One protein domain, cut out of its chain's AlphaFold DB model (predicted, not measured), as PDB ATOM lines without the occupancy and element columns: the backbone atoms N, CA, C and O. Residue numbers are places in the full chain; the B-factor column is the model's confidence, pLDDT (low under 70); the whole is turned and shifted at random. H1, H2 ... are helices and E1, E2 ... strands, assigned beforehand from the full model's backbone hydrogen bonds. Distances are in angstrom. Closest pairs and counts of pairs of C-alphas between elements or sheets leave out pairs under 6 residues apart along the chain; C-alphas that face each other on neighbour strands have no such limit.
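What this domain is: This is residues 202 to 326 of the 491 residues of an uncharacterized protein of Euzebya sp. DY32-46 (UniProt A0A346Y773). A strongly twisted four-stranded sheet curls round one long helix, H1, while short H2 folds back beside edge strand E4. The 125 printed residues run H1 H2 E1 E2 E3 E4, mixed in class; the strands form a meander, each antiparallel to the one before. The whole is compact, radius of gyration of the C-alphas 13.9 A, spanning 43 by 34 by 26 A.

How they stand to each other: Look at hairpin E1, residues 251 to 263, and E2, residues 270 to 280: N 257 and O 275 are 2.8 A apart, within hydrogen-bond range. E2 and E3, residues 285 to 295, form a hairpin with N 274 and O 290 at 2.8 A. E3 and E4, residues 303 to 309, form another with N 293 and O 306 at 2.8 A. H1, residues 212 to 227, is on the sheet, in two layers, helix on one face; its closest C-alphas to E1 are Ala 226 and Phe 251, 4.8 A. H2, residues 230 to 237, stands at the sheet's level; its closest C-alphas to E4 are Thr 237 and Val 305, 4.4 A. H1 and H2, a helical hairpin, touch at Ala 224 and Ala 232, closest C-alphas, 5.9 A, a shallow tilt of 23 degrees, opposite ways. In both, every O i to N i+4 pair is within hydrogen-bond range.

Where its parts are: Find C-alpha 212 at (156.020, 73.016, 123.765), where H1 begins its 22.8 A. E1 measures 30.3 A; E4 ends at C-alpha 309, (145.028, 56.195, 134.294).

The domain as a whole: The printed part has no cut. The link H2 to E1 is long; residues 202 to 204 have pLDDT under 70.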
ATOM      1  N   ALA A 202     137.888  68.642 127.406       59.69
ATOM      2  CA  ALA A 202     137.102  69.601 126.633       59.69
ATOM      3  C   ALA A 202     135.565  69.514 126.810       59.69
ATOM      4  O   ALA A 202     134.867  70.496 126.565       59.69
ATOM      5  N   ASP A 203     135.016  68.353 127.187       66.00
ATOM      6  CA  ASP A 203     133.573  68.178 127.410       66.00
ATOM      7  C   ASP A 203     133.143  68.633 128.821       66.00
ATOM      8  O   ASP A 203     131.956  68.861 129.067       66.00
ATOM      9  N   VAL A 204     134.097  68.763 129.752       63.59
ATOM     10  CA  VAL A 204     133.872  69.096 131.172       63.59
ATOM     11  C   VAL A 204     134.422  70.484 131.526       63.59
ATOM     12  O   VAL A 204     133.889  71.153 132.413       63.59
ATOM     13  N   SER A 205     135.451  70.946 130.820       74.00
ATOM     14  CA  SER A 205     136.105  72.243 130.983       74.00
ATOM     15  C   SER A 205     136.641  72.767 129.647       74.00
ATOM     16  O   SER A 205     136.709  72.044 128.657       74.00
ATOM     17  N   ASP A 206     137.000  74.051 129.594       82.00
ATOM     18  CA  ASP A 206     137.562  74.642 128.379       82.00
ATOM     19  C   ASP A 206     138.920  73.998 128.052       82.00
ATOM     20  O   ASP A 206     139.851  74.040 128.864       82.00
ATOM     21  N   SER A 207     139.038  73.420 126.852       85.19
ATOM     22  CA  SER A 207     140.289  72.835 126.365       85.19
ATOM     23  C   SER A 207     141.383  73.895 126.253       85.19
ATOM     24  O   SER A 207     141.145  74.982 125.711       85.19
ATOM     25  N   VAL A 208     142.592  73.554 126.679       91.06
ATOM     26  CA  VAL A 208     143.759  74.439 126.667       91.06
ATOM     27  C   VAL A 208     144.765  73.941 125.638       91.06
ATOM     28  O   VAL A 208     145.103  72.760 125.595       91.06
ATOM     29  N   GLU A 209     145.276  74.849 124.806       93.75
ATOM     30  CA  GLU A 209     146.385  74.527 123.910       93.75
ATOM     31  C   GLU A 209     147.664  74.311 124.727       93.75
ATOM     32  O   GLU A 209     148.101  75.188 125.477       93.75
ATOM     33  N   VAL A 210     148.268  73.132 124.586       95.25
ATOM     34  CA  VAL A 210     149.458  72.766 125.350       95.25
ATOM     35  C   VAL A 210     150.715  73.335 124.695       95.25
ATOM     36  O   VAL A 210     151.006  73.067 123.531       95.25
ATOM     37  N   GLY A 211     151.488  74.105 125.461       95.56
ATOM     38  CA  GLY A 211     152.767  74.654 125.015       95.56
ATOM     39  C   GLY A 211     153.863  73.593 124.840       95.56
ATOM     40  O   GLY A 211     153.857  72.535 125.472       95.56
ATOM     41  N   ASN A 212     154.873  73.905 124.018       97.00
ATOM     42  CA  ASN A 212     156.020  73.016 123.765       97.00
ATOM     43  C   ASN A 212     156.811  72.648 125.037       97.00
ATOM     44  O   ASN A 212     157.429  71.587 125.084       97.00
ATOM     45  N   ASN A 213     156.804  73.513 126.057       96.38
ATOM     46  CA  ASN A 213     157.428  73.268 127.363       96.38
ATOM     47  C   ASN A 213     156.793  72.070 128.085       96.38
ATOM     48  O   ASN A 213     157.506  71.244 128.649       96.38
ATOM     49  N   ILE A 214     155.466  71.946 128.031       97.62
ATOM     50  CA  ILE A 214     154.746  70.828 128.643       97.62
ATOM     51  C   ILE A 214     154.988  69.555 127.837       97.62
ATOM     52  O   ILE A 214     155.320  68.538 128.429       97.62
ATOM     53  N   LEU A 215     154.920  69.602 126.499       97.50
ATOM     54  CA  LEU A 215     155.227  68.428 125.671       97.50
ATOM     55  C   LEU A 215     156.637  67.888 125.947       97.50
ATOM     56  O   LEU A 215     156.802  66.681 126.108       97.50
ATOM     57  N   ALA A 216     157.643  68.761 126.037       97.88
ATOM     58  CA  ALA A 216     158.998  68.352 126.401       97.88
ATOM     59  C   ALA A 216     159.025  67.665 127.776       97.88
ATOM     60  O   ALA A 216     159.555  66.564 127.902       97.88
ATOM     61  N   ARG A 217     158.361  68.258 128.777       98.12
ATOM     62  CA  ARG A 217     158.281  67.699 130.131       98.12
ATOM     63  C   ARG A 217     157.554  66.347 130.188       98.12
ATOM     64  O   ARG A 217     157.989  65.465 130.919       98.12
ATOM     65  N   VAL A 218     156.486  66.162 129.410       98.19
ATOM     66  CA  VAL A 218     155.761  64.882 129.306       98.19
ATOM     67  C   VAL A 218     156.641  63.799 128.685       98.19
ATOM     68  O   VAL A 218     156.601  62.666 129.152       98.19
ATOM     69  N   ASN A 219     157.453  64.125 127.673       98.38
ATOM     70  CA  ASN A 219     158.402  63.158 127.108       98.38
ATOM     71  C   ASN A 219     159.439  62.720 128.153       98.38
ATOM     72  O   ASN A 219     159.639  61.524 128.331       98.38
ATOM     73  N   GLU A 220     160.018  63.665 128.904       98.50
ATOM     74  CA  GLU A 220     160.960  63.348 129.989       98.50
ATOM     75  C   GLU A 220     160.326  62.447 131.062       98.50
ATOM     76  O   GLU A 220     160.951  61.494 131.526       98.50
ATOM     77  N   TRP A 221     159.068  62.710 131.433       98.44
ATOM     78  CA  TRP A 221     158.326  61.856 132.362       98.44
ATOM     79  C   TRP A 221     158.039  60.468 131.799       98.44
ATOM     80  O   TRP A 221     158.244  59.484 132.507       98.44
ATOM     81  N   ALA A 222     157.613  60.364 130.540       98.00
ATOM     82  CA  ALA A 222     157.350  59.079 129.907       98.00
ATOM     83  C   ALA A 222     158.618  58.213 129.857       98.00
ATOM     84  O   ALA A 222     158.548  57.023 130.168       98.00
ATOM     85  N   ASP A 223     159.767  58.810 129.524       98.38
ATOM     86  CA  ASP A 223     161.066  58.128 129.507       98.38
ATOM     87  C   ASP A 223     161.461  57.642 130.911       98.38
ATOM     88  O   ASP A 223     161.803  56.470 131.089       98.38
ATOM     89  N   ALA A 224     161.354  58.505 131.928       98.19
ATOM     90  CA  ALA A 224     161.662  58.147 133.314       98.19
ATOM     91  C   ALA A 224     160.727  57.050 133.857       98.19
ATOM     92  O   ALA A 224     161.177  56.107 134.513       98.19
ATOM     93  N   TYR A 225     159.432  57.128 133.540       96.50
ATOM     94  CA  TYR A 225     158.430  56.137 133.926       96.50
ATOM     95  C   TYR A 225     158.687  54.777 133.262       96.50
ATOM     96  O   TYR A 225     158.684  53.748 133.946       96.50
ATOM     97  N   ALA A 226     158.978  54.763 131.957       94.00
ATOM     98  CA  ALA A 226     159.311  53.555 131.197       94.00
ATOM     99  C   ALA A 226     160.577  52.860 131.721       94.00
ATOM    100  O   ALA A 226     160.624  51.633 131.813       94.00
ATOM    101  N   ALA A 227     161.587  53.646 132.103       94.12
ATOM    102  CA  ALA A 227     162.857  53.152 132.626       94.12
ATOM    103  C   ALA A 227     162.814  52.798 134.125       94.12
ATOM    104  O   ALA A 227     163.760  52.199 134.632       94.12
ATOM    105  N   SER A 228     161.732  53.144 134.834       93.12
ATOM    106  CA  SER A 228     161.668  53.116 136.303       93.12
ATOM    107  C   SER A 228     162.797  53.916 136.974       93.12
ATOM    108  O   SER A 228     163.330  53.518 138.015       93.12
ATOM    109  N   ASP A 229     163.153  55.067 136.402       97.38
ATOM    110  CA  ASP A 229     164.116  55.996 136.995       97.38
ATOM    111  C   ASP A 229     163.429  56.852 138.069       97.38
ATOM    112  O   ASP A 229     162.905  57.938 137.810       97.38
ATOM    113  N   SER A 230     163.426  56.346 139.303       95.62
ATOM    114  CA  SER A 230     162.793  57.017 140.444       95.62
ATOM    115  C   SER A 230     163.426  58.369 140.782       95.62
ATOM    116  O   SER A 230     162.741  59.247 141.305       95.62
ATOM    117  N   THR A 231     164.709  58.567 140.460       97.00
ATOM    118  CA  THR A 231     165.409  59.837 140.706       97.00
ATOM    119  C   THR A 231     164.965  60.892 139.700       97.00
ATOM    120  O   THR A 231     164.673  62.025 140.086       97.00
ATOM    121  N   ALA A 232     164.859  60.523 138.422       98.00
ATOM    122  CA  ALA A 232     164.312  61.406 137.398       98.00
ATOM    123  C   ALA A 232     162.832  61.727 137.664       98.00
ATOM    124  O   ALA A 232     162.446  62.892 137.581       98.00
ATOM    125  N   LEU A 233     162.021  60.736 138.058       97.75
ATOM    126  CA  LEU A 233     160.616  60.960 138.424       97.75
ATOM    127  C   LEU A 233     160.473  61.932 139.604       97.75
ATOM    128  O   LEU A 233     159.687  62.872 139.507       97.75
ATOM    129  N   LEU A 234     161.270  61.775 140.666       97.00
ATOM    130  CA  LEU A 234     161.299  62.722 141.790       97.00
ATOM    131  C   LEU A 234     161.683  64.143 141.337       97.00
ATOM    132  O   LEU A 234     161.077  65.127 141.755       97.00
ATOM    133  N   ALA A 235     162.672  64.277 140.452       97.69
ATOM    134  CA  ALA A 235     163.074  65.585 139.940       97.69
ATOM    135  C   ALA A 235     161.967  66.260 139.105       97.69
ATOM    136  O   ALA A 235     161.830  67.484 139.139       97.69
ATOM    137  N   LEU A 236     161.175  65.477 138.367       98.12
ATOM    138  CA  LEU A 236     160.084  65.959 137.516       98.12
ATOM    139  C   LEU A 236     158.846  66.405 138.300       98.12
ATOM    140  O   LEU A 236     158.101  67.261 137.812       98.12
ATOM    141  N   THR A 237     158.617  65.845 139.489       97.94
ATOM    142  CA  THR A 237     157.491  66.232 140.352       97.94
ATOM    143  C   THR A 237     157.761  67.543 141.077       97.94
ATOM    144  O   THR A 237     156.823  68.263 141.415       97.94
ATOM    145  N   GLY A 238     159.032  67.882 141.312       96.88
ATOM    146  CA  GLY A 238     159.389  69.002 142.181       96.88
ATOM    147  C   GLY A 238     158.880  68.807 143.611       96.88
ATOM    148  O   GLY A 238     158.627  69.796 144.300       96.88
ATOM    149  N   ASP A 239     158.673  67.553 144.019       96.25
ATOM    150  CA  ASP A 239     158.327  67.185 145.388       96.25
ATOM    151  C   ASP A 239     159.459  67.636 146.330       96.25
ATOM    152  O   ASP A 239     160.620  67.278 146.104       96.25
ATOM    153  N   PRO A 240     159.172  68.486 147.335       94.69
ATOM    154  CA  PRO A 240     160.183  68.919 148.294       94.69
ATOM    155  C   PRO A 240     160.612  67.794 149.243       94.69
ATOM    156  O   PRO A 240     161.677  67.903 149.863       94.69
ATOM    157  N   ASP A 241     159.796  66.752 149.380       90.94
ATOM    158  CA  ASP A 241     160.066  65.617 150.240       90.94
ATOM    159  C   ASP A 241     160.932  64.588 149.501       90.94
ATOM    160  O   ASP A 241     160.885  64.438 148.281       90.94
ATOM    161  N   ASN A 242     161.762  63.846 150.241       88.12
ATOM    162  CA  ASN A 242     162.614  62.787 149.679       88.12
ATOM    163  C   ASN A 242     161.807  61.500 149.412       88.12
ATOM    164  O   ASN A 242     162.193  60.403 149.833       88.12
ATOM    165  N   SER A 243     160.648  61.666 148.780       94.81
ATOM    166  CA  SER A 243     159.717  60.620 148.381       94.81
ATOM    167  C   SER A 243     160.303  59.754 147.271       94.81
ATOM    168  O   SER A 243     161.211  60.157 146.544       94.81
ATOM    169  N   THR A 244     159.770  58.546 147.107       93.56
ATOM    170  CA  THR A 244     160.126  57.671 145.983       93.56
ATOM    171  C   THR A 244     158.942  57.520 145.042       93.56
ATOM    172  O   THR A 244     157.827  57.265 145.485       93.56
ATOM    173  N   TYR A 245     159.190  57.633 143.740       93.88
ATOM    174  CA  TYR A 245     158.175  57.480 142.702       93.88
ATOM    175  C   TYR A 245     158.482  56.240 141.854       93.88
ATOM    176  O   TYR A 245     159.545  56.197 141.228       93.88
ATOM    177  N   PRO A 246     157.604  55.221 141.834       86.38
ATOM    178  CA  PRO A 246     157.822  54.028 141.026       86.38
ATOM    179  C   PRO A 246     157.468  54.283 139.554       86.38
ATOM    180  O   PRO A 246     156.447  54.901 139.238       86.38
ATOM    181  N   GLY A 247     158.306  53.772 138.650       87.94
ATOM    182  CA  GLY A 247     157.949  53.567 137.245       87.94
ATOM    183  C   GLY A 247     157.695  52.088 136.953       87.94
ATOM    184  O   GLY A 247     157.680  51.269 137.868       87.94
ATOM    185  N   ILE A 248     157.495  51.743 135.680       83.94
ATOM    186  CA  ILE A 248     157.215  50.354 135.267       83.94
ATOM    187  C   ILE A 248     158.479  49.560 134.928       83.94
ATOM    188  O   ILE A 248     158.512  48.357 135.157       83.94
ATOM    189  N   GLY A 249     159.529  50.228 134.439       83.94
ATOM    190  CA  GLY A 249     160.827  49.613 134.150       83.94
ATOM    191  C   GLY A 249     160.815  48.678 132.936       83.94
ATOM    192  O   GLY A 249     159.799  48.099 132.578       83.94
ATOM    193  N   GLY A 250     161.968  48.510 132.284       81.88
ATOM    194  CA  GLY A 250     162.121  47.544 131.186       81.88
ATOM    195  C   GLY A 250     161.472  47.944 129.855       81.88
ATOM    196  O   GLY A 250     161.392  47.109 128.954       81.88
ATOM    197  N   PHE A 251     161.045  49.203 129.704       91.69
ATOM    198  CA  PHE A 251     160.449  49.727 128.477       91.69
ATOM    199  C   PHE A 251     161.239  50.907 127.897       91.69
ATOM    200  O   PHE A 251     161.871  51.683 128.609       91.69
ATOM    201  N   GLN A 252     161.145  51.067 126.580       95.81
ATOM    202  CA  GLN A 252     161.594  52.232 125.825       95.81
ATOM    203  C   GLN A 252     160.383  52.936 125.218       95.81
ATOM    204  O   GLN A 252     159.537  52.294 124.583       95.81
ATOM    205  N   VAL A 253     160.308  54.258 125.357       97.19
ATOM    206  CA  VAL A 253     159.237  55.056 124.750       97.19
ATOM    207  C   VAL A 253     159.406  55.098 123.231       97.19
ATOM    208  O   VAL A 253     160.490  55.334 122.696       97.19
ATOM    209  N   ARG A 254     158.315  54.850 122.506       97.50
ATOM    210  CA  ARG A 254     158.236  54.947 121.041       97.50
ATOM    211  C   ARG A 254     157.569  56.232 120.589       97.50
ATOM    212  O   ARG A 254     158.021  56.840 119.620       97.50
ATOM    213  N   SER A 255     156.500  56.628 121.266       97.00
ATOM    214  CA  SER A 255     155.808  57.880 120.991       97.00
ATOM    215  C   SER A 255     155.037  58.359 122.208       97.00
ATOM    216  O   SER A 255     154.502  57.553 122.965       97.00
ATOM    217  N   VAL A 256     154.925  59.676 122.319       97.19
ATOM    218  CA  VAL A 256     154.056  60.375 123.262       97.19
ATOM    219  C   VAL A 256     153.121  61.259 122.447       97.19
ATOM    220  O   VAL A 256     153.574  62.033 121.601       97.19
ATOM    221  N   GLU A 257     151.826  61.154 122.700       95.19
ATOM    222  CA  GLU A 257     150.786  61.985 122.100       95.19
ATOM    223  C   GLU A 257     149.998  62.673 123.216       95.19
ATOM    224  O   GLU A 257     149.512  62.023 124.137       95.19
ATOM    225  N   ILE A 258     149.857  63.995 123.136       95.62
ATOM    226  CA  ILE A 258     148.936  64.732 124.002       95.62
ATOM    227  C   ILE A 258     147.561  64.673 123.346       95.62
ATOM    228  O   ILE A 258     147.382  65.161 122.231       95.62
ATOM    229  N   LEU A 259     146.608  64.061 124.039       90.19
ATOM    230  CA  LEU A 259     145.248  63.858 123.551       90.19
ATOM    231  C   LEU A 259     144.363  65.073 123.833       90.19
ATOM    232  O   LEU A 259     143.554  65.455 122.988       90.19
ATOM    233  N   ASP A 260     144.493  65.640 125.033       91.56
ATOM    234  CA  ASP A 260     143.702  66.775 125.503       91.56
ATOM    235  C   ASP A 260     144.378  67.430 126.714       91.56
ATOM    236  O   ASP A 260     145.219  66.814 127.375       91.56
ATOM    237  N   ALA A 261     143.992  68.659 127.039       94.19
ATOM    238  CA  ALA A 261     144.381  69.301 128.285       94.19
ATOM    239  C   ALA A 261     143.340  70.317 128.737       94.19
ATOM    240  O   ALA A 261     142.726  71.000 127.916       94.19
ATOM    241  N   ALA A 262     143.182  70.464 130.048       93.12
ATOM    242  CA  ALA A 262     142.316  71.483 130.615       93.12
ATOM    243  C   ALA A 262     142.728  71.880 132.031       93.12
ATOM    244  O   ALA A 262     143.382  71.124 132.751       93.12
ATOM    245  N   PHE A 263     142.315  73.073 132.451       92.56
ATOM    246  CA  PHE A 263     142.538  73.523 133.820       92.56
ATOM    247  C   PHE A 263     141.661  72.767 134.812       92.56
ATOM    248  O   PHE A 263     140.455  72.588 134.610       92.56
ATOM    249  N   ARG A 264     142.268  72.379 135.930       84.81
ATOM    250  CA  ARG A 264     141.592  71.770 137.067       84.81
ATOM    251  C   ARG A 264     141.166  72.849 138.059       84.81
ATOM    252  O   ARG A 264     141.842  73.089 139.055       84.81
ATOM    253  N   ASN A 265     140.013  73.466 137.801       74.44
ATOM    254  CA  ASN A 265     139.387  74.469 138.676       74.44
ATOM    255  C   ASN A 265     140.370  75.570 139.164       74.44
ATOM    256  O   ASN A 265     141.309  75.928 138.463       74.44
ATOM    257  N   SER A 266     140.103  76.176 140.327       74.06
ATOM    258  CA  SER A 266     140.706  77.414 140.854       74.06
ATOM    259  C   SER A 266     142.208  77.388 141.151       74.06
ATOM    260  O   SER A 266     142.750  78.429 141.525       74.06
ATOM    261  N   ASP A 267     142.862  76.237 141.028       78.38
ATOM    262  CA  ASP A 267     144.178  76.002 141.630       78.38
ATOM    263  C   ASP A 267     145.335  76.193 140.638       78.38
ATOM    264  O   ASP A 267     146.475  75.892 140.969       78.38
ATOM    265  N   ASP A 268     145.048  76.684 139.427       89.69
ATOM    266  CA  ASP A 268     146.030  76.930 138.352       89.69
ATOM    267  C   ASP A 268     146.806  75.674 137.891       89.69
ATOM    268  O   ASP A 268     147.831  75.740 137.207       89.69
ATOM    269  N   LEU A 269     146.283  74.498 138.245       95.06
ATOM    270  CA  LEU A 269     146.810  73.201 137.849       95.06
ATOM    271  C   LEU A 269     146.220  72.787 136.504       95.06
ATOM    272  O   LEU A 269     145.011  72.893 136.276       95.06
ATOM    273  N   LEU A 270     147.068  72.273 135.624       95.62
ATOM    274  CA  LEU A 270     146.670  71.780 134.312       95.62
ATOM    275  C   LEU A 270     146.614  70.253 134.341       95.62
ATOM    276  O   LEU A 270     147.578  69.602 134.728       95.62
ATOM    277  N   VAL A 271     145.500  69.671 133.910       94.12
ATOM    278  CA  VAL A 271     145.404  68.234 133.641       94.12
ATOM    279  C   VAL A 271     145.703  68.007 132.167       94.12
ATOM    280  O   VAL A 271     145.115  68.666 131.311       94.12
ATOM    281  N   VAL A 272     146.606  67.077 131.867       95.75
ATOM    282  CA  VAL A 272     147.013  66.722 130.504       95.75
ATOM    283  C   VAL A 272     146.742  65.240 130.280       95.75
ATOM    284  O   VAL A 272     147.369  64.393 130.911       95.75
ATOM    285  N   ALA A 273     145.826  64.926 129.370       91.88
ATOM    286  CA  ALA A 273     145.583  63.564 128.921       91.88
ATOM    287  C   ALA A 273     146.630  63.183 127.871       91.88
ATOM    288  O   ALA A 273     146.775  63.857 126.846       91.88
ATOM    289  N   VAL A 274     147.345  62.091 128.105       95.00
ATOM    290  CA  VAL A 274     148.437  61.626 127.249       95.00
ATOM    291  C   VAL A 274     148.245  60.172 126.861       95.00
ATOM    292  O   VAL A 274     147.684  59.380 127.616       95.00
ATOM    293  N   ARG A 275     148.758  59.821 125.687       89.69
ATOM    294  CA  ARG A 275     148.943  58.452 125.227       89.69
ATOM    295  C   ARG A 275     150.422  58.189 125.008       89.69
ATOM    296  O   ARG A 275     151.116  59.007 124.406       89.69
ATOM    297  N   ILE A 276     150.901  57.050 125.486       92.25
ATOM    298  CA  ILE A 276     152.301  56.655 125.412       92.25
ATOM    299  C   ILE A 276     152.371  55.267 124.800       92.25
ATOM    300  O   ILE A 276     151.868  54.308 125.378       92.25
ATOM    301  N   ALA A 277     153.053  55.158 123.665       89.25
ATOM    302  CA  ALA A 277     153.434  53.869 123.118       89.25
ATOM    303  C   ALA A 277     154.849  53.530 123.588       89.25
ATOM    304  O   ALA A 277     155.765  54.347 123.463       89.25
ATOM    305  N   MET A 278     155.042  52.318 124.090       89.25
ATOM    306  CA  MET A 278     156.305  51.816 124.616       89.25
ATOM    307  C   MET A 278     156.615  50.429 124.053       89.25
ATOM    308  O   MET A 278     155.725  49.725 123.579       89.25
ATOM    309  N   ILE A 279     157.878  50.020 124.101       87.62
ATOM    310  CA  ILE A 279     158.292  48.657 123.763       87.62
ATOM    311  C   ILE A 279     159.339  48.156 124.756       87.62
ATOM    312  O   ILE A 279     160.260  48.893 125.095       87.62
ATOM    313  N   ALA A 280     159.209  46.921 125.218       80.06
ATOM    314  CA  ALA A 280     160.241  46.253 125.997       80.06
ATOM    315  C   ALA A 280     161.342  45.698 125.084       80.06
ATOM    316  O   ALA A 280     161.124  45.470 123.890       80.06
ATOM    317  N   ASP A 281     162.505  45.394 125.656       78.38
ATOM    318  CA  ASP A 281     163.606  44.746 124.926       78.38
ATOM    319  C   ASP A 281     163.221  43.346 124.407       78.38
ATOM    320  O   ASP A 281     163.776  42.864 123.419       78.38
ATOM    321  N   THR A 282     162.210  42.722 125.017       73.38
ATOM    322  CA  THR A 282     161.592  41.462 124.570       73.38
ATOM    323  C   THR A 282     160.735  41.616 123.308       73.38
ATOM    324  O   THR A 282     160.311  40.623 122.722       73.38
ATOM    325  N   GLY A 283     160.466  42.851 122.867       73.31
ATOM    326  CA  GLY A 283     159.596  43.164 121.732       73.31
ATOM    327  C   GLY A 283     158.120  43.348 122.097       73.31
ATOM    328  O   GLY A 283     157.325  43.682 121.217       73.31
ATOM    329  N   VAL A 284     157.749  43.182 123.370       74.44
ATOM    330  CA  VAL A 284     156.390  43.460 123.860       74.44
ATOM    331  C   VAL A 284     156.108  44.954 123.746       74.44
ATOM    332  O   VAL A 284     156.814  45.764 124.338       74.44
ATOM    333  N   ALA A 285     155.077  45.324 122.988       74.19
ATOM    334  CA  ALA A 285     154.639  46.708 122.842       74.19
ATOM    335  C   ALA A 285     153.448  47.004 123.761       74.19
ATOM    336  O   ALA A 285     152.527  46.192 123.857       74.19
ATOM    337  N   LEU A 286     153.462  48.177 124.392       76.38
ATOM    338  CA  LEU A 286     152.372  48.705 125.210       76.38
ATOM    339  C   LEU A 286     151.884  50.027 124.634       76.38
ATOM    340  O   LEU A 286     152.684  50.823 124.151       76.38
ATOM    341  N   ASP A 287     150.584  50.266 124.736       81.31
ATOM    342  CA  ASP A 287     149.971  51.572 124.523       81.31
ATOM    343  C   ASP A 287     149.181  51.906 125.793       81.31
ATOM    344  O   ASP A 287     148.338  51.126 126.240       81.31
ATOM    345  N   LEU A 288     149.548  52.997 126.463       82.00
ATOM    346  CA  LEU A 288     149.009  53.384 127.764       82.00
ATOM    347  C   LEU A 288     148.448  54.797 127.680       82.00
ATOM    348  O   LEU A 288     149.060  55.679 127.082       82.00
ATOM    349  N   SER A 289     147.305  55.037 128.321       85.31
ATOM    350  CA  SER A 289     146.713  56.374 128.415       85.31
ATOM    351  C   SER A 289     146.631  56.835 129.871       85.31
ATOM    352  O   SER A 289     146.091  56.129 130.727       85.31
ATOM    353  N   TYR A 290     147.151  58.030 130.140       90.81
ATOM    354  CA  TYR A 290     147.241  58.635 131.470       90.81
ATOM    355  C   TYR A 290     146.627  60.034 131.473       90.81
ATOM    356  O   TYR A 290     146.634  60.721 130.454       90.81
ATOM    357  N   ASP A 291     146.162  60.473 132.636       90.06
ATOM    358  CA  ASP A 291     146.046  61.885 132.968       90.06
ATOM    359  C   ASP A 291     147.225  62.288 133.848       90.06
ATOM    360  O   ASP A 291     147.543  61.612 134.830       90.06
ATOM    361  N   LEU A 292     147.852  63.405 133.505       97.00
ATOM    362  CA  LEU A 292     148.954  64.009 134.241       97.00
ATOM    363  C   LEU A 292     148.477  65.301 134.886       97.00
ATOM    364  O   LEU A 292     147.827  66.111 134.230       97.00
ATOM    365  N   LEU A 293     148.838  65.520 136.144       96.50
ATOM    366  CA  LEU A 293     148.633  66.783 136.834       96.50
ATOM    367  C   LEU A 293     149.908  67.616 136.738       96.50
ATOM    368  O   LEU A 293     150.971  67.198 137.197       96.50
ATOM    369  N   VAL A 294     149.790  68.795 136.148       97.81
ATOM    370  CA  VAL A 294     150.902  69.688 135.842       97.81
ATOM    371  C   VAL A 294     150.773  70.968 136.661       97.81
ATOM    372  O   VAL A 294     149.776  71.684 136.559       97.81
ATOM    373  N   ASP A 295     151.805  71.266 137.449       97.62
ATOM    374  CA  ASP A 295     151.966  72.532 138.165       97.62
ATOM    375  C   ASP A 295     152.902  73.470 137.389       97.62
ATOM    376  O   ASP A 295     153.899  73.047 136.793       97.62
ATOM    377  N   GLY A 296     152.593  74.768 137.407       96.38
ATOM    378  CA  GLY A 296     153.421  75.781 136.765       96.38
ATOM    379  C   GLY A 296     153.433  75.677 135.252       96.38
ATOM    380  O   GLY A 296     154.494  75.809 134.644       96.38
ATOM    381  N   HIS A 297     152.278  75.392 134.655       96.19
ATOM    382  CA  HIS A 297     152.110  75.157 133.223       96.19
ATOM    383  C   HIS A 297     152.623  76.325 132.341       96.19
ATOM    384  O   HIS A 297     153.026  76.113 131.194       96.19
ATOM    385  N   ASP A 298     152.666  77.544 132.885       95.50
ATOM    386  CA  ASP A 298     153.170  78.776 132.267       95.50
ATOM    387  C   ASP A 298     154.690  78.994 132.435       95.50
ATOM    388  O   ASP A 298     155.280  79.882 131.808       95.50
ATOM    389  N   ARG A 299     155.360  78.177 133.258       96.62
ATOM    390  CA  ARG A 299     156.805  78.259 133.503       96.62
ATOM    391  C   ARG A 299     157.595  77.561 132.386       96.62
ATOM    392  O   ARG A 299     157.118  76.600 131.781       96.62
ATOM    393  N   PRO A 300     158.865  77.952 132.150       96.75
ATOM    394  CA  PRO A 300     159.741  77.249 131.204       96.75
ATOM    395  C   PRO A 300     159.954  75.767 131.545       96.75
ATOM    396  O   PRO A 300     160.209  74.962 130.655       96.75
ATOM    397  N   PHE A 301     159.841  75.425 132.831       96.69
ATOM    398  CA  PHE A 301     160.032  74.089 133.377       96.69
ATOM    399  C   PHE A 301     158.843  73.757 134.295       96.69
ATOM    400  O   PHE A 301     158.946  73.980 135.501       96.69
ATOM    401  N   PRO A 302     157.707  73.304 133.738       97.88
ATOM    402  CA  PRO A 302     156.573  72.856 134.542       97.88
ATOM    403  C   PRO A 302     156.925  71.554 135.274       97.88
ATOM    404  O   PRO A 302     157.825  70.830 134.833       97.88
ATOM    405  N   ASN A 303     156.202  71.250 136.351       98.38
ATOM    406  CA  ASN A 303     156.359  70.017 137.125       98.38
ATOM    407  C   ASN A 303     155.180  69.076 136.859       98.38
ATOM    408  O   ASN A 303     154.038  69.531 136.813       98.38
ATOM    409  N   ILE A 304     155.434  67.773 136.726       98.25
ATOM    410  CA  ILE A 304     154.379  66.746 136.658       98.25
ATOM    411  C   ILE A 304     154.208  66.185 138.065       98.25
ATOM    412  O   ILE A 304     154.953  65.309 138.489       98.25
ATOM    413  N   VAL A 305     153.259  66.744 138.813       97.75
ATOM    414  CA  VAL A 305     153.111  66.510 140.258       97.75
ATOM    415  C   VAL A 305     152.308  65.251 140.588       97.75
ATOM    416  O   VAL A 305     152.390  64.776 141.713       97.75
ATOM    417  N   ALA A 306     151.537  64.707 139.645       96.25
ATOM    418  CA  ALA A 306     150.849  63.425 139.794       96.25
ATOM    419  C   ALA A 306     150.457  62.844 138.429       96.25
ATOM    420  O   ALA A 306     150.385  63.568 137.435       96.25
ATOM    421  N   TRP A 307     150.168  61.550 138.384       97.25
ATOM    422  CA  TRP A 307     149.664  60.844 137.213       97.25
ATOM    423  C   TRP A 307     148.774  59.670 137.613       97.25
ATOM    424  O   TRP A 307     148.988  59.007 138.626       97.25
ATOM    425  N   HIS A 308     147.776  59.371 136.794       89.31
ATOM    426  CA  HIS A 308     146.972  58.159 136.931       89.31
ATOM    427  C   HIS A 308     146.394  57.779 135.573       89.31
ATOM    428  O   HIS A 308     146.497  58.538 134.613       89.31
ATOM    429  N   SER A 309     145.803  56.594 135.470       81.44
ATOM    430  CA  SER A 309     145.028  56.195 134.294       81.44
ATOM    431  C   SER A 309     144.065  57.297 133.835       81.44
ATOM    432  O   SER A 309     143.446  57.983 134.653       81.44
ATOM    433  N   GLN A 310     143.917  57.421 132.521       81.75
ATOM    434  CA  GLN A 310     143.026  58.391 131.896       81.75
ATOM    435  C   GLN A 310     141.584  58.335 132.441       81.75
ATOM    436  O   GLN A 310     141.028  57.259 132.660       81.75
ATOM    437  N   GLY A 311     140.973  59.506 132.615       72.31
ATOM    438  CA  GLY A 311     139.657  59.729 133.217       72.31
ATOM    439  C   GLY A 311     139.696  60.163 134.690       72.31
ATOM    440  O   GLY A 311     138.665  60.587 135.213       72.31
ATOM    441  N   LEU A 312     140.852  60.097 135.358       76.62
ATOM    442  CA  LEU A 312     141.012  60.399 136.789       76.62
ATOM    443  C   LEU A 312     141.695  61.740 137.082       76.62
ATOM    444  O   LEU A 312     141.861  62.101 138.246       76.62
ATOM    445  N   GLY A 313     142.012  62.533 136.061       79.12
ATOM    446  CA  GLY A 313     142.530  63.901 136.190       79.12
ATOM    447  C   GLY A 313     141.922  64.794 137.299       79.12
ATOM    448  O   GLY A 313     142.686  65.472 137.991       79.12
ATOM    449  N   PRO A 314     140.591  64.811 137.545       80.88
ATOM    450  CA  PRO A 314     139.951  65.699 138.515       80.88
ATOM    451  C   PRO A 314     140.204  65.282 139.959       80.88
ATOM    452  O   PRO A 314     140.095  66.121 140.846       80.88
ATOM    453  N   VAL A 315     140.516  64.001 140.180       80.94
ATOM    454  CA  VAL A 315     140.770  63.422 141.505       80.94
ATOM    455  C   VAL A 315     142.256  63.201 141.773       80.94
ATOM    456  O   VAL A 315     142.608  62.729 142.846       80.94
ATOM    457  N   LEU A 316     143.135  63.540 140.822       85.88
ATOM    458  CA  LEU A 316     144.569  63.574 141.090       85.88
ATOM    459  C   LEU A 316     144.836  64.531 142.252       85.88
ATOM    460  O   LEU A 316     144.238  65.597 142.341       85.88
ATOM    461  N   GLU A 317     145.778  64.208 143.117       93.06
ATOM    462  CA  GLU A 317     146.272  65.127 144.140       93.06
ATOM    463  C   GLU A 317     147.776  65.290 143.923       93.06
ATOM    464  O   GLU A 317     148.429  64.296 143.591       93.06
ATOM    465  N   PRO A 318     148.342  66.509 144.038       96.75
ATOM    466  CA  PRO A 318     149.787  66.686 143.964       96.75
ATOM    467  C   PRO A 318     150.502  65.692 144.882       96.75
ATOM    468  O   PRO A 318     150.134  65.549 146.046       96.75
ATOM    469  N   TYR A 319     151.498  65.002 144.332       96.38
ATOM    470  CA  TYR A 319     152.307  63.981 144.999       96.38
ATOM    471  C   TYR A 319     151.544  62.710 145.400       96.38
ATOM    472  O   TYR A 319     152.073  61.880 146.131       96.38
ATOM    473  N   GLY A 320     150.336  62.476 144.872       91.50
ATOM    474  CA  GLY A 320     149.553  61.265 145.159       91.50
ATOM    475  C   GLY A 320     150.218  59.946 144.726       91.50
ATOM    476  O   GLY A 320     149.816  58.880 145.182       91.50
ATOM    477  N   ASN A 321     151.245  60.004 143.872       92.19
ATOM    478  CA  ASN A 321     152.055  58.847 143.466       92.19
ATOM    479  C   ASN A 321     153.298  58.622 144.342       92.19
ATOM    480  O   ASN A 321     154.047  57.677 144.090       92.19
ATOM    481  N   ALA A 322     153.553  59.494 145.320       94.38
ATOM    482  CA  ALA A 322     154.694  59.387 146.212       94.38
ATOM    483  C   ALA A 322     154.556  58.168 147.132       94.38
ATOM    484  O   ALA A 322     153.550  57.991 147.820       94.38
ATOM    485  N   ILE A 323     155.606  57.358 147.204       88.88
ATOM    486  CA  ILE A 323     155.802  56.389 148.277       88.88
ATOM    487  C   ILE A 323     156.664  57.072 149.331       88.88
ATOM    488  O   ILE A 323     157.845  57.344 149.096       88.88
ATOM    489  N   ASP A 324     156.076  57.342 150.495       85.12
ATOM    490  CA  ASP A 324     156.840  57.806 151.648       85.12
ATOM    491  C   ASP A 324     157.725  56.646 152.144       85.12
ATOM    492  O   ASP A 324     157.200  55.623 152.607       85.12
ATOM    493  N   PRO A 325     159.065  56.774 152.079       78.56
ATOM    494  CA  PRO A 325     159.972  55.733 152.556       78.56
ATOM    495  C   PRO A 325     159.795  55.442 154.056       78.56
ATOM    496  O   PRO A 325     160.180  54.369 154.522       78.56
ATOM    497  N   ASN A 326     159.179  56.355 154.815       79.81
ATOM    498  CA  ASN A 326     158.866  56.176 156.231       79.81
ATOM    499  C   ASN A 326     157.471  55.568 156.471       79.81
ATOM    500  O   ASN A 326     157.230  55.005 157.541       79.81
TER     501      ASN A 326